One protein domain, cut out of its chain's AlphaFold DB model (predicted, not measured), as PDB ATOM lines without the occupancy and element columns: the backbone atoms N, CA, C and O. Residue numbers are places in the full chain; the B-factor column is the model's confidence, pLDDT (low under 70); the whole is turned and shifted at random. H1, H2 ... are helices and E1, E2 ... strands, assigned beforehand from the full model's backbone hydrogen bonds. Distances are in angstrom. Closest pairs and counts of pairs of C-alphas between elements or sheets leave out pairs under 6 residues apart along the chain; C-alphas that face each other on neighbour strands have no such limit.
ATOM      1  N   LEU A   2     230.942 237.440 209.294       78.69
ATOM      2  CA  LEU A   2     230.906 238.412 210.417       78.69
ATOM      3  C   LEU A   2     231.802 239.642 210.195       78.69
ATOM      4  O   LEU A   2     231.331 240.769 210.298       78.69
ATOM      5  N   GLN A   3     233.081 239.442 209.870       84.62
ATOM      6  CA  GLN A   3     234.026 240.551 209.677       84.62
ATOM      7  C   GLN A   3     233.621 241.462 208.509       84.62
ATOM      8  O   GLN A   3     233.640 242.681 208.627       84.62
ATOM      9  N   GLU A   4     233.173 240.856 207.417       81.50
ATOM     10  CA  GLU A   4     232.610 241.539 206.252       81.50
ATOM     11  C   GLU A   4     231.340 242.332 206.598       81.50
ATOM     12  O   GLU A   4     231.239 243.507 206.256       81.50
ATOM     13  N   HIS A   5     230.403 241.745 207.357       80.69
ATOM     14  CA  HIS A   5     229.224 242.464 207.844       80.69
ATOM     15  C   HIS A   5     229.616 243.687 208.685       80.69
ATOM     16  O   HIS A   5     229.052 244.759 208.493       80.69
ATOM     17  N   LEU A   6     230.594 243.558 209.586       86.19
ATOM     18  CA  LEU A   6     231.059 244.675 210.416       86.19
ATOM     19  C   LEU A   6     231.693 245.794 209.577       86.19
ATOM     20  O   LEU A   6     231.404 246.966 209.819       86.19
ATOM     21  N   GLN A   7     232.490 245.449 208.564       88.25
ATOM     22  CA  GLN A   7     233.059 246.423 207.627       88.25
ATOM     23  C   GLN A   7     231.964 247.151 206.835       88.25
ATOM     24  O   GLN A   7     231.967 248.380 206.756       88.25
ATOM     25  N   LEU A   8     230.986 246.412 206.301       86.31
ATOM     26  CA  LEU A   8     229.848 246.986 205.578       86.31
ATOM     27  C   LEU A   8     228.960 247.835 206.496       86.31
ATOM     28  O   LEU A   8     228.457 248.877 206.078       86.31
ATOM     29  N   ARG A   9     228.798 247.438 207.761       88.44
ATOM     30  CA  ARG A   9     228.059 248.207 208.765       88.44
ATOM     31  C   ARG A   9     228.742 249.531 209.068       88.44
ATOM     32  O   ARG A   9     228.074 250.560 209.096       88.44
ATOM     33  N   GLN A  10     230.059 249.513 209.251       90.31
ATOM     34  CA  GLN A  10     230.835 250.722 209.509       90.31
ATOM     35  C   GLN A  10     230.841 251.669 208.304       90.31
ATOM     36  O   GLN A  10     230.778 252.882 208.483       90.31
ATOM     37  N   ARG A  11     230.899 251.127 207.081       87.81
ATOM     38  CA  ARG A  11     231.022 251.925 205.854       87.81
ATOM     39  C   ARG A  11     229.685 252.412 205.289       87.81
ATOM     40  O   ARG A  11     229.631 253.512 204.749       87.81
ATOM     41  N   TYR A  12     228.626 251.609 205.399       89.12
ATOM     42  CA  TYR A  12     227.347 251.821 204.702       89.12
ATOM     43  C   TYR A  12     226.111 251.685 205.601       89.12
ATOM     44  O   TYR A  12     224.993 251.567 205.097       89.12
ATOM     45  N   GLY A  13     226.287 251.632 206.925       90.00
ATOM     46  CA  GLY A  13     225.174 251.459 207.864       90.00
ATOM     47  C   GLY A  13     224.468 250.106 207.734       90.00
ATOM     48  O   GLY A  13     223.326 249.972 208.158       90.00
ATOM     49  N   ALA A  14     225.123 249.111 207.129       91.19
ATOM     50  CA  ALA A  14     224.502 247.849 206.760       91.19
ATOM     51  C   ALA A  14     223.783 247.128 207.917       91.19
ATOM     52  O   ALA A  14     224.252 247.086 209.059       91.19
ATOM     53  N   ARG A  15     222.648 246.511 207.586       91.25
ATOM     54  CA  ARG A  15     221.754 245.792 208.499       91.25
ATOM     55  C   ARG A  15     221.704 244.312 208.145       91.25
ATOM     56  O   ARG A  15     221.873 243.938 206.985       91.25
ATOM     57  N   LEU A  16     221.465 243.478 209.152       91.62
ATOM     58  CA  LEU A  16     221.273 242.042 208.979       91.62
ATOM     59  C   LEU A  16     219.773 241.742 208.879       91.62
ATOM     60  O   LEU A  16     219.011 242.122 209.766       91.62
ATOM     61  N   LEU A  17     219.355 241.073 207.809       92.00
ATOM     62  CA  LEU A  17     217.978 240.647 207.571       92.00
ATOM     63  C   LEU A  17     217.887 239.125 207.589       92.00
ATOM     64  O   LEU A  17     218.737 238.441 207.016       92.00
ATOM     65  N   TRP A  18     216.824 238.599 208.190       93.06
ATOM     66  CA  TRP A  18     216.460 237.194 208.063       93.06
ATOM     67  C   TRP A  18     215.605 236.995 206.809       93.06
ATOM     68  O   TRP A  18     214.557 237.624 206.668       93.06
ATOM     69  N   SER A  19     216.031 236.135 205.876       93.06
ATOM     70  CA  SER A  19     215.327 235.975 204.593       93.06
ATOM     71  C   SER A  19     213.897 235.446 204.735       93.06
ATOM     72  O   SER A  19     213.067 235.713 203.871       93.06
ATOM     73  N   GLY A  20     213.591 234.747 205.833       92.25
ATOM     74  CA  GLY A  20     212.250 234.225 206.112       92.25
ATOM     75  C   GLY A  20     211.198 235.299 206.401       92.25
ATOM     76  O   GLY A  20     210.013 235.015 206.260       92.25
ATOM     77  N   ASP A  21     211.613 236.518 206.747       93.81
ATOM     78  CA  ASP A  21     210.689 237.599 207.106       93.81
ATOM     79  C   ASP A  21     210.166 238.367 205.880       93.81
ATOM     80  O   ASP A  21     209.266 239.194 206.012       93.81
ATOM     81  N   TRP A  22     210.703 238.117 204.677       94.44
ATOM     82  CA  TRP A  22     210.407 238.926 203.490       94.44
ATOM     83  C   TRP A  22     209.955 238.087 202.292       94.44
ATOM     84  O   TRP A  22     210.679 237.228 201.798       94.44
ATOM     85  N   SER A  23     208.799 238.447 201.724       93.62
ATOM     86  CA  SER A  23     208.200 237.830 200.520       93.62
ATOM     87  C   SER A  23     209.037 237.938 199.236       93.62
ATOM     88  O   SER A  23     208.756 237.291 198.231       93.62
ATOM     89  N   THR A  24     210.068 238.778 199.261       94.00
ATOM     90  CA  THR A  24     210.915 239.098 198.108       94.00
ATOM     91  C   THR A  24     212.111 238.154 197.967       94.00
ATOM     92  O   THR A  24     212.763 238.159 196.919       94.00
ATOM     93  N   PHE A  25     212.417 237.319 198.965       93.00
ATOM     94  CA  PHE A  25     213.440 236.275 198.847       93.00
ATOM     95  C   PHE A  25     212.830 234.968 198.329       93.00
ATOM     96  O   PHE A  25     211.779 234.534 198.783       93.00
ATOM     97  N   SER A  26     213.501 234.333 197.363       88.50
ATOM     98  CA  SER A  26     213.065 233.063 196.761       88.50
ATOM     99  C   SER A  26     213.236 231.858 197.685       88.50
ATOM    100  O   SER A  26     212.596 230.833 197.476       88.50
ATOM    101  N   ALA A  27     214.105 231.971 198.687       86.94
ATOM    102  CA  ALA A  27     214.358 230.937 199.672       86.94
ATOM    103  C   ALA A  27     214.373 231.545 201.087       86.94
ATOM    104  O   ALA A  27     214.876 232.656 201.274       86.94
ATOM    105  N   PRO A  28     213.839 230.832 202.092       85.25
ATOM    106  CA  PRO A  28     213.974 231.212 203.492       85.25
ATOM    107  C   PRO A  28     215.286 230.669 204.091       85.25
ATOM    108  O   PRO A  28     216.007 229.901 203.456       85.25
ATOM    109  N   LYS A  29     215.543 230.995 205.365       89.88
ATOM    110  CA  LYS A  29     216.597 230.404 206.221       89.88
ATOM    111  C   LYS A  29     218.041 230.829 205.933       89.88
ATOM    112  O   LYS A  29     218.965 230.047 206.151       89.88
ATOM    113  N   PHE A  30     218.260 232.066 205.506       90.38
ATOM    114  CA  PHE A  30     219.605 232.636 205.452       90.38
ATOM    115  C   PHE A  30     219.628 234.091 205.911       90.38
ATOM    116  O   PHE A  30     218.632 234.813 205.836       90.38
ATOM    117  N   TRP A  31     220.794 234.513 206.393       90.69
ATOM    118  CA  TRP A  31     221.059 235.897 206.763       90.69
ATOM    119  C   TRP A  31     221.555 236.681 205.554       90.69
ATOM    120  O   TRP A  31     222.432 236.218 204.824       90.69
ATOM    121  N   VAL A  32     221.018 237.883 205.370       90.56
ATOM    122  CA  VAL A  32     221.408 238.811 204.306       90.56
ATOM    123  C   VAL A  32     221.921 240.090 204.944       90.56
ATOM    124  O   VAL A  32     221.251 240.664 205.798       90.56
ATOM    125  N   THR A  33     223.094 240.556 204.524       90.25
ATOM    126  CA  THR A  33     223.553 241.908 204.865       90.25
ATOM    127  C   THR A  33     223.115 242.864 203.763       90.25
ATOM    128  O   THR A  33     223.444 242.645 202.601       90.25
ATOM    129  N   VAL A  34     222.374 243.913 204.116       91.44
ATOM    130  CA  VAL A  34     221.922 244.955 203.182       91.44
ATOM    131  C   VAL A  34     222.478 246.306 203.603       91.44
ATOM    132  O   VAL A  34     222.487 246.613 204.791       91.44
ATOM    133  N   ALA A  35     222.938 247.120 202.654       92.69
ATOM    134  CA  ALA A  35     223.298 248.508 202.937       92.69
ATOM    135  C   ALA A  35     222.039 249.311 203.308       92.69
ATOM    136  O   ALA A  35     220.986 249.117 202.700       92.69
ATOM    137  N   ASP A  36     222.139 250.222 204.278       90.50
ATOM    138  CA  ASP A  36     221.007 251.050 204.730       90.50
ATOM    139  C   ASP A  36     220.824 252.285 203.838       90.50
ATOM    140  O   ASP A  36     220.763 253.425 204.293       90.50
ATOM    141  N   ILE A  37     220.822 252.048 202.527       91.38
ATOM    142  CA  ILE A  37     220.772 253.078 201.496       91.38
ATOM    143  C   ILE A  37     219.608 252.742 200.575       91.38
ATOM    144  O   ILE A  37     219.582 251.698 199.923       91.38
ATOM    145  N   THR A  38     218.627 253.635 200.533       92.81
ATOM    146  CA  THR A  38     217.389 253.439 199.778       92.81
ATOM    147  C   THR A  38     217.370 254.286 198.519       92.81
ATOM    148  O   THR A  38     217.761 255.452 198.546       92.81
ATOM    149  N   PHE A  39     216.825 253.733 197.438       93.62
ATOM    150  CA  PHE A  39     216.640 254.437 196.174       93.62
ATOM    151  C   PHE A  39     215.199 254.274 195.673       93.62
ATOM    152  O   PHE A  39     214.596 253.226 195.913       93.62
ATOM    153  N   PRO A  40     214.647 255.256 194.932       93.12
ATOM    154  CA  PRO A  40     213.302 255.144 194.358       93.12
ATOM    155  C   PRO A  40     213.165 254.037 193.302       93.12
ATOM    156  O   PRO A  40     212.067 253.549 193.052       93.12
ATOM    157  N   ASN A  41     214.268 253.664 192.644       92.94
ATOM    158  CA  ASN A  41     214.307 252.648 191.597       92.94
ATOM    159  C   ASN A  41     215.666 251.928 191.568       92.94
ATOM    160  O   ASN A  41     216.644 252.374 192.177       92.94
ATOM    161  N   SER A  42     215.722 250.808 190.842       93.50
ATOM    162  CA  SER A  42     216.932 249.989 190.705       93.50
ATOM    163  C   SER A  42     218.086 250.738 190.044       93.50
ATOM    164  O   SER A  42     219.225 250.546 190.452       93.50
ATOM    165  N   THR A  43     217.817 251.626 189.083       93.69
ATOM    166  CA  THR A  43     218.852 252.406 188.387       93.69
ATOM    167  C   THR A  43     219.695 253.233 189.357       93.69
ATOM    168  O   THR A  43     220.919 253.235 189.245       93.69
ATOM    169  N   GLY A  44     219.070 253.887 190.343       93.50
ATOM    170  CA  GLY A  44     219.790 254.640 191.374       93.50
ATOM    171  C   GLY A  44     220.682 253.753 192.246       93.50
ATOM    172  O   GLY A  44     221.847 254.078 192.472       93.50
ATOM    173  N   ALA A  45     220.167 252.596 192.667       93.62
ATOM    174  CA  ALA A  45     220.924 251.635 193.466       93.62
ATOM    175  C   ALA A  45     222.121 251.049 192.697       93.62
ATOM    176  O   ALA A  45     223.229 250.978 193.224       93.62
ATOM    177  N   LEU A  46     221.924 250.693 191.427       93.62
ATOM    178  CA  LEU A  46     222.980 250.163 190.563       93.62
ATOM    179  C   LEU A  46     224.039 251.224 190.230       93.62
ATOM    180  O   LEU A  46     225.233 250.924 190.224       93.62
ATOM    181  N   ALA A  47     223.638 252.481 190.023       93.38
ATOM    182  CA  ALA A  47     224.581 253.588 189.870       93.38
ATOM    183  C   ALA A  47     225.430 253.789 191.136       93.38
ATOM    184  O   ALA A  47     226.637 254.002 191.042       93.38
ATOM    185  N   TRP A  48     224.829 253.652 192.322       92.44
ATOM    186  CA  TRP A  48     225.572 253.693 193.578       92.44
ATOM    187  C   TRP A  48     226.594 252.554 193.683       92.44
ATOM    188  O   TRP A  48     227.747 252.830 194.008       92.44
ATOM    189  N   CYS A  49     226.223 251.319 193.319       91.81
ATOM    190  CA  CYS A  49     227.158 250.188 193.255       91.81
ATOM    191  C   CYS A  49     228.397 250.520 192.404       91.81
ATOM    192  O   CYS A  49     229.530 250.360 192.860       91.81
ATOM    193  N   ARG A  50     228.174 251.061 191.195       90.88
ATOM    194  CA  ARG A  50     229.248 251.471 190.271       90.88
ATOM    195  C   ARG A  50     230.136 252.550 190.886       90.88
ATOM    196  O   ARG A  50     231.356 252.441 190.827       90.88
ATOM    197  N   ASN A  51     229.538 253.553 191.526       91.06
ATOM    198  CA  ASN A  51     230.274 254.648 192.167       91.06
ATOM    199  C   ASN A  51     231.116 254.185 193.366       91.06
ATOM    200  O   ASN A  51     232.117 254.819 193.686       91.06
ATOM    201  N   GLN A  52     230.732 253.090 194.029       89.25
ATOM    202  CA  GLN A  52     231.543 252.467 195.079       89.25
ATOM    203  C   GLN A  52     232.664 251.568 194.532       89.25
ATOM    204  O   GLN A  52     233.464 251.063 195.319       89.25
ATOM    205  N   GLY A  53     232.732 251.365 193.212       88.75
ATOM    206  CA  GLY A  53     233.685 250.454 192.580       88.75
ATOM    207  C   GLY A  53     233.381 248.979 192.849       88.75
ATOM    208  O   GLY A  53     234.292 248.158 192.782       88.75
ATOM    209  N   ILE A  54     232.131 248.642 193.185       87.44
ATOM    210  CA  ILE A  54     231.702 247.262 193.432       87.44
ATOM    211  C   ILE A  54     231.143 246.697 192.126       87.44
ATOM    212  O   ILE A  54     230.282 247.314 191.492       87.44
ATOM    213  N   ASP A  55     231.645 245.539 191.708       82.25
ATOM    214  CA  ASP A  55     231.216 244.917 190.459       82.25
ATOM    215  C   ASP A  55     229.784 244.346 190.530       82.25
ATOM    216  O   ASP A  55     229.115 244.349 191.569       82.25
ATOM    217  N   ARG A  56     229.300 243.871 189.377       79.88
ATOM    218  CA  ARG A  56     227.944 243.337 189.195       79.88
ATOM    219  C   ARG A  56     227.641 242.134 190.084       79.88
ATOM    220  O   ARG A  56     226.491 241.948 190.478       79.88
ATOM    221  N   ASP A  57     228.641 241.312 190.357       83.19
ATOM    222  CA  ASP A  57     228.451 240.057 191.073       83.19
ATOM    223  C   ASP A  57     228.491 240.295 192.597       83.19
ATOM    224  O   ASP A  57     227.918 239.518 193.363       83.19
ATOM    225  N   HIS A  58     229.063 241.425 193.031       85.12
ATOM    226  CA  HIS A  58     229.173 241.826 194.437       85.12
ATOM    227  C   HIS A  58     228.187 242.929 194.870       85.12
ATOM    228  O   HIS A  58     228.099 243.228 196.063       85.12
ATOM    229  N   CYS A  59     227.425 243.541 193.953       90.38
ATOM    230  CA  CYS A  59     226.405 244.537 194.296       90.38
ATOM    231  C   CYS A  59     225.177 244.465 193.383       90.38
ATOM    232  O   CYS A  59     225.265 244.598 192.163       90.38
ATOM    233  N   ILE A  60     224.009 244.296 194.004       93.12
ATOM    234  CA  ILE A  60     222.718 244.147 193.327       93.12
ATOM    235  C   ILE A  60     221.677 245.075 193.947       93.12
ATOM    236  O   ILE A  60     221.718 245.375 195.142       93.12
ATOM    237  N   ALA A  61     220.694 245.487 193.152       94.88
ATOM    238  CA  ALA A  61     219.544 246.220 193.657       94.88
ATOM    239  C   ALA A  61     218.465 245.233 194.118       94.88
ATOM    240  O   ALA A  61     218.028 244.376 193.346       94.88
ATOM    241  N   LYS A  62     218.013 245.370 195.369       94.62
ATOM    242  CA  LYS A  62     217.000 244.498 195.971       94.62
ATOM    243  C   LYS A  62     215.875 245.312 196.603       94.62
ATOM    244  O   LYS A  62     216.124 246.221 197.388       94.62
ATOM    245  N   ILE A  63     214.633 244.949 196.297       94.88
ATOM    246  CA  ILE A  63     213.450 245.415 197.022       94.88
ATOM    247  C   ILE A  63     213.285 244.557 198.276       94.88
ATOM    248  O   ILE A  63     213.194 243.335 198.171       94.88
ATOM    249  N   ILE A  64     213.190 245.201 199.439       93.56
ATOM    250  CA  ILE A  64     212.893 244.557 200.724       93.56
ATOM    251  C   ILE A  64     211.424 244.828 201.061       93.56
ATOM    252  O   ILE A  64     211.025 245.967 201.288       93.56
ATOM    253  N   SER A  65     210.589 243.790 200.997       92.75
ATOM    254  CA  SER A  65     209.138 243.902 201.195       92.75
ATOM    255  C   SER A  65     208.512 242.573 201.621       92.75
ATOM    256  O   SER A  65     208.968 241.496 201.219       92.75
ATOM    257  N   THR A  66     207.446 242.670 202.417       93.19
ATOM    258  CA  THR A  66     206.589 241.569 202.885       93.19
ATOM    259  C   THR A  66     205.385 241.295 201.978       93.19
ATOM    260  O   THR A  66     204.707 240.293 202.176       93.19
ATOM    261  N   THR A  67     205.118 242.152 200.986       93.62
ATOM    262  CA  THR A  67     203.931 242.053 200.115       93.62
ATOM    263  C   THR A  67     204.246 241.928 198.626       93.62
ATOM    264  O   THR A  67     203.369 241.558 197.846       93.62
ATOM    265  N   ARG A  68     205.470 242.251 198.194       93.50
ATOM    266  CA  ARG A  68     205.862 242.191 196.779       93.50
ATOM    267  C   ARG A  68     206.344 240.794 196.383       93.50
ATOM    268  O   ARG A  68     207.035 240.147 197.164       93.50
ATOM    269  N   PRO A  69     206.066 240.350 195.147       92.88
ATOM    270  CA  PRO A  69     206.553 239.063 194.676       92.88
ATOM    271  C   PRO A  69     208.082 239.047 194.565       92.88
ATOM    272  O   PRO A  69     208.738 240.078 194.408       92.88
ATOM    273  N   VAL A  70     208.647 237.839 194.568       93.19
ATOM    274  CA  VAL A  70     210.066 237.600 194.267       93.19
ATOM    275  C   VAL A  70     210.423 238.112 192.867       93.19
ATOM    276  O   VAL A  70     211.462 238.754 192.685       93.19
ATOM    277  N   ALA A  71     209.563 237.863 191.878       93.12
ATOM    278  CA  ALA A  71     209.764 238.319 190.505       93.12
ATOM    279  C   ALA A  71     209.809 239.855 190.436       93.12
ATOM    280  O   ALA A  71     208.953 240.539 190.993       93.12
ATOM    281  N   GLY A  72     210.829 240.404 189.772       92.06
ATOM    282  CA  GLY A  72     211.033 241.855 189.663       92.06
ATOM    283  C   GLY A  72     211.546 242.540 190.938       92.06
ATOM    284  O   GLY A  72     211.748 243.750 190.935       92.06
ATOM    285  N   SER A  73     211.796 241.796 192.024       94.06
ATOM    286  CA  SER A  73     212.366 242.355 193.262       94.06
ATOM    287  C   SER A  73     213.885 242.533 193.223       94.06
ATOM    288  O   SER A  73     214.438 243.127 194.143       94.06
ATOM    289  N   THR A  74     214.563 241.988 192.209       93.69
ATOM    290  CA  THR A  74     216.029 241.987 192.091       93.69
ATOM    291  C   THR A  74     216.428 242.516 190.722       93.69
ATOM    292  O   THR A  74     215.858 242.089 189.719       93.69
ATOM    293  N   ALA A  75     217.405 243.417 190.682       93.06
ATOM    294  CA  ALA A  75     218.017 243.897 189.452       93.06
ATOM    295  C   ALA A  75     219.543 243.858 189.565       93.06
ATOM    296  O   ALA A  75     220.109 244.092 190.635       93.06
ATOM    297  N   TYR A  76     220.183 243.564 188.438       89.69
ATOM    298  CA  TYR A  76     221.626 243.392 188.310       89.69
ATOM    299  C   TYR A  76     222.213 244.497 187.438       89.69
ATOM    300  O   TYR A  76     221.493 245.136 186.668       89.69
TER     301      TYR A  76
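AT A GLANCE: This is residues 2 to 76 of the 77 residues of an uncharacterized protein of Mycobacterium decipiens (UniProt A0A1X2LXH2). With little regular structure, this is a rounded body mostly of loops: a two-strand hairpin, E1 and E2, has H1 beside it, while H2 lies away from H1 and E1. The printed part has 75 residues, in the order H1, E1, E2, H2, and under half are in these mixed helices and strands. It is compact, with a radius of gyration of the C-alphas of 12.3 A and spans of 30 by 28 by 20 A.

IN THESE COORDINATES: Find E1 at residues 15 to 18, 10.1 A, and E2 at 31 to 34, 9.8 A. H1, residues 2 to 12, runs 15.0 A from C-alpha 2 at (230.906, 238.412, 210.417). H2, residues 42 to 51, runs 14.2 A to C-alpha 51 at (230.274, 254.648, 192.167).

HOW THE PARTS SIT: E1 and E2 are antiparallel at 145 degrees; look at N 15 and O 34, 2.8 A, within hydrogen-bond range. The closest C-alphas of H1 and E2, His 5 and Thr 33, are 6.4 A apart. H2 is apart from H1 and E1. In H1 and H2 every O i to N i+4 pair is within hydrogen-bond range. Residues 61 to 62 pair antiparallel with 74 to 75.

THE WHOLE: The farthest C-alphas, Gly 53 and Thr 67, are 31.8 A apart. The printed part has no cut; E1 to E2 is a long link. No printed residue is under 70 in pLDDT.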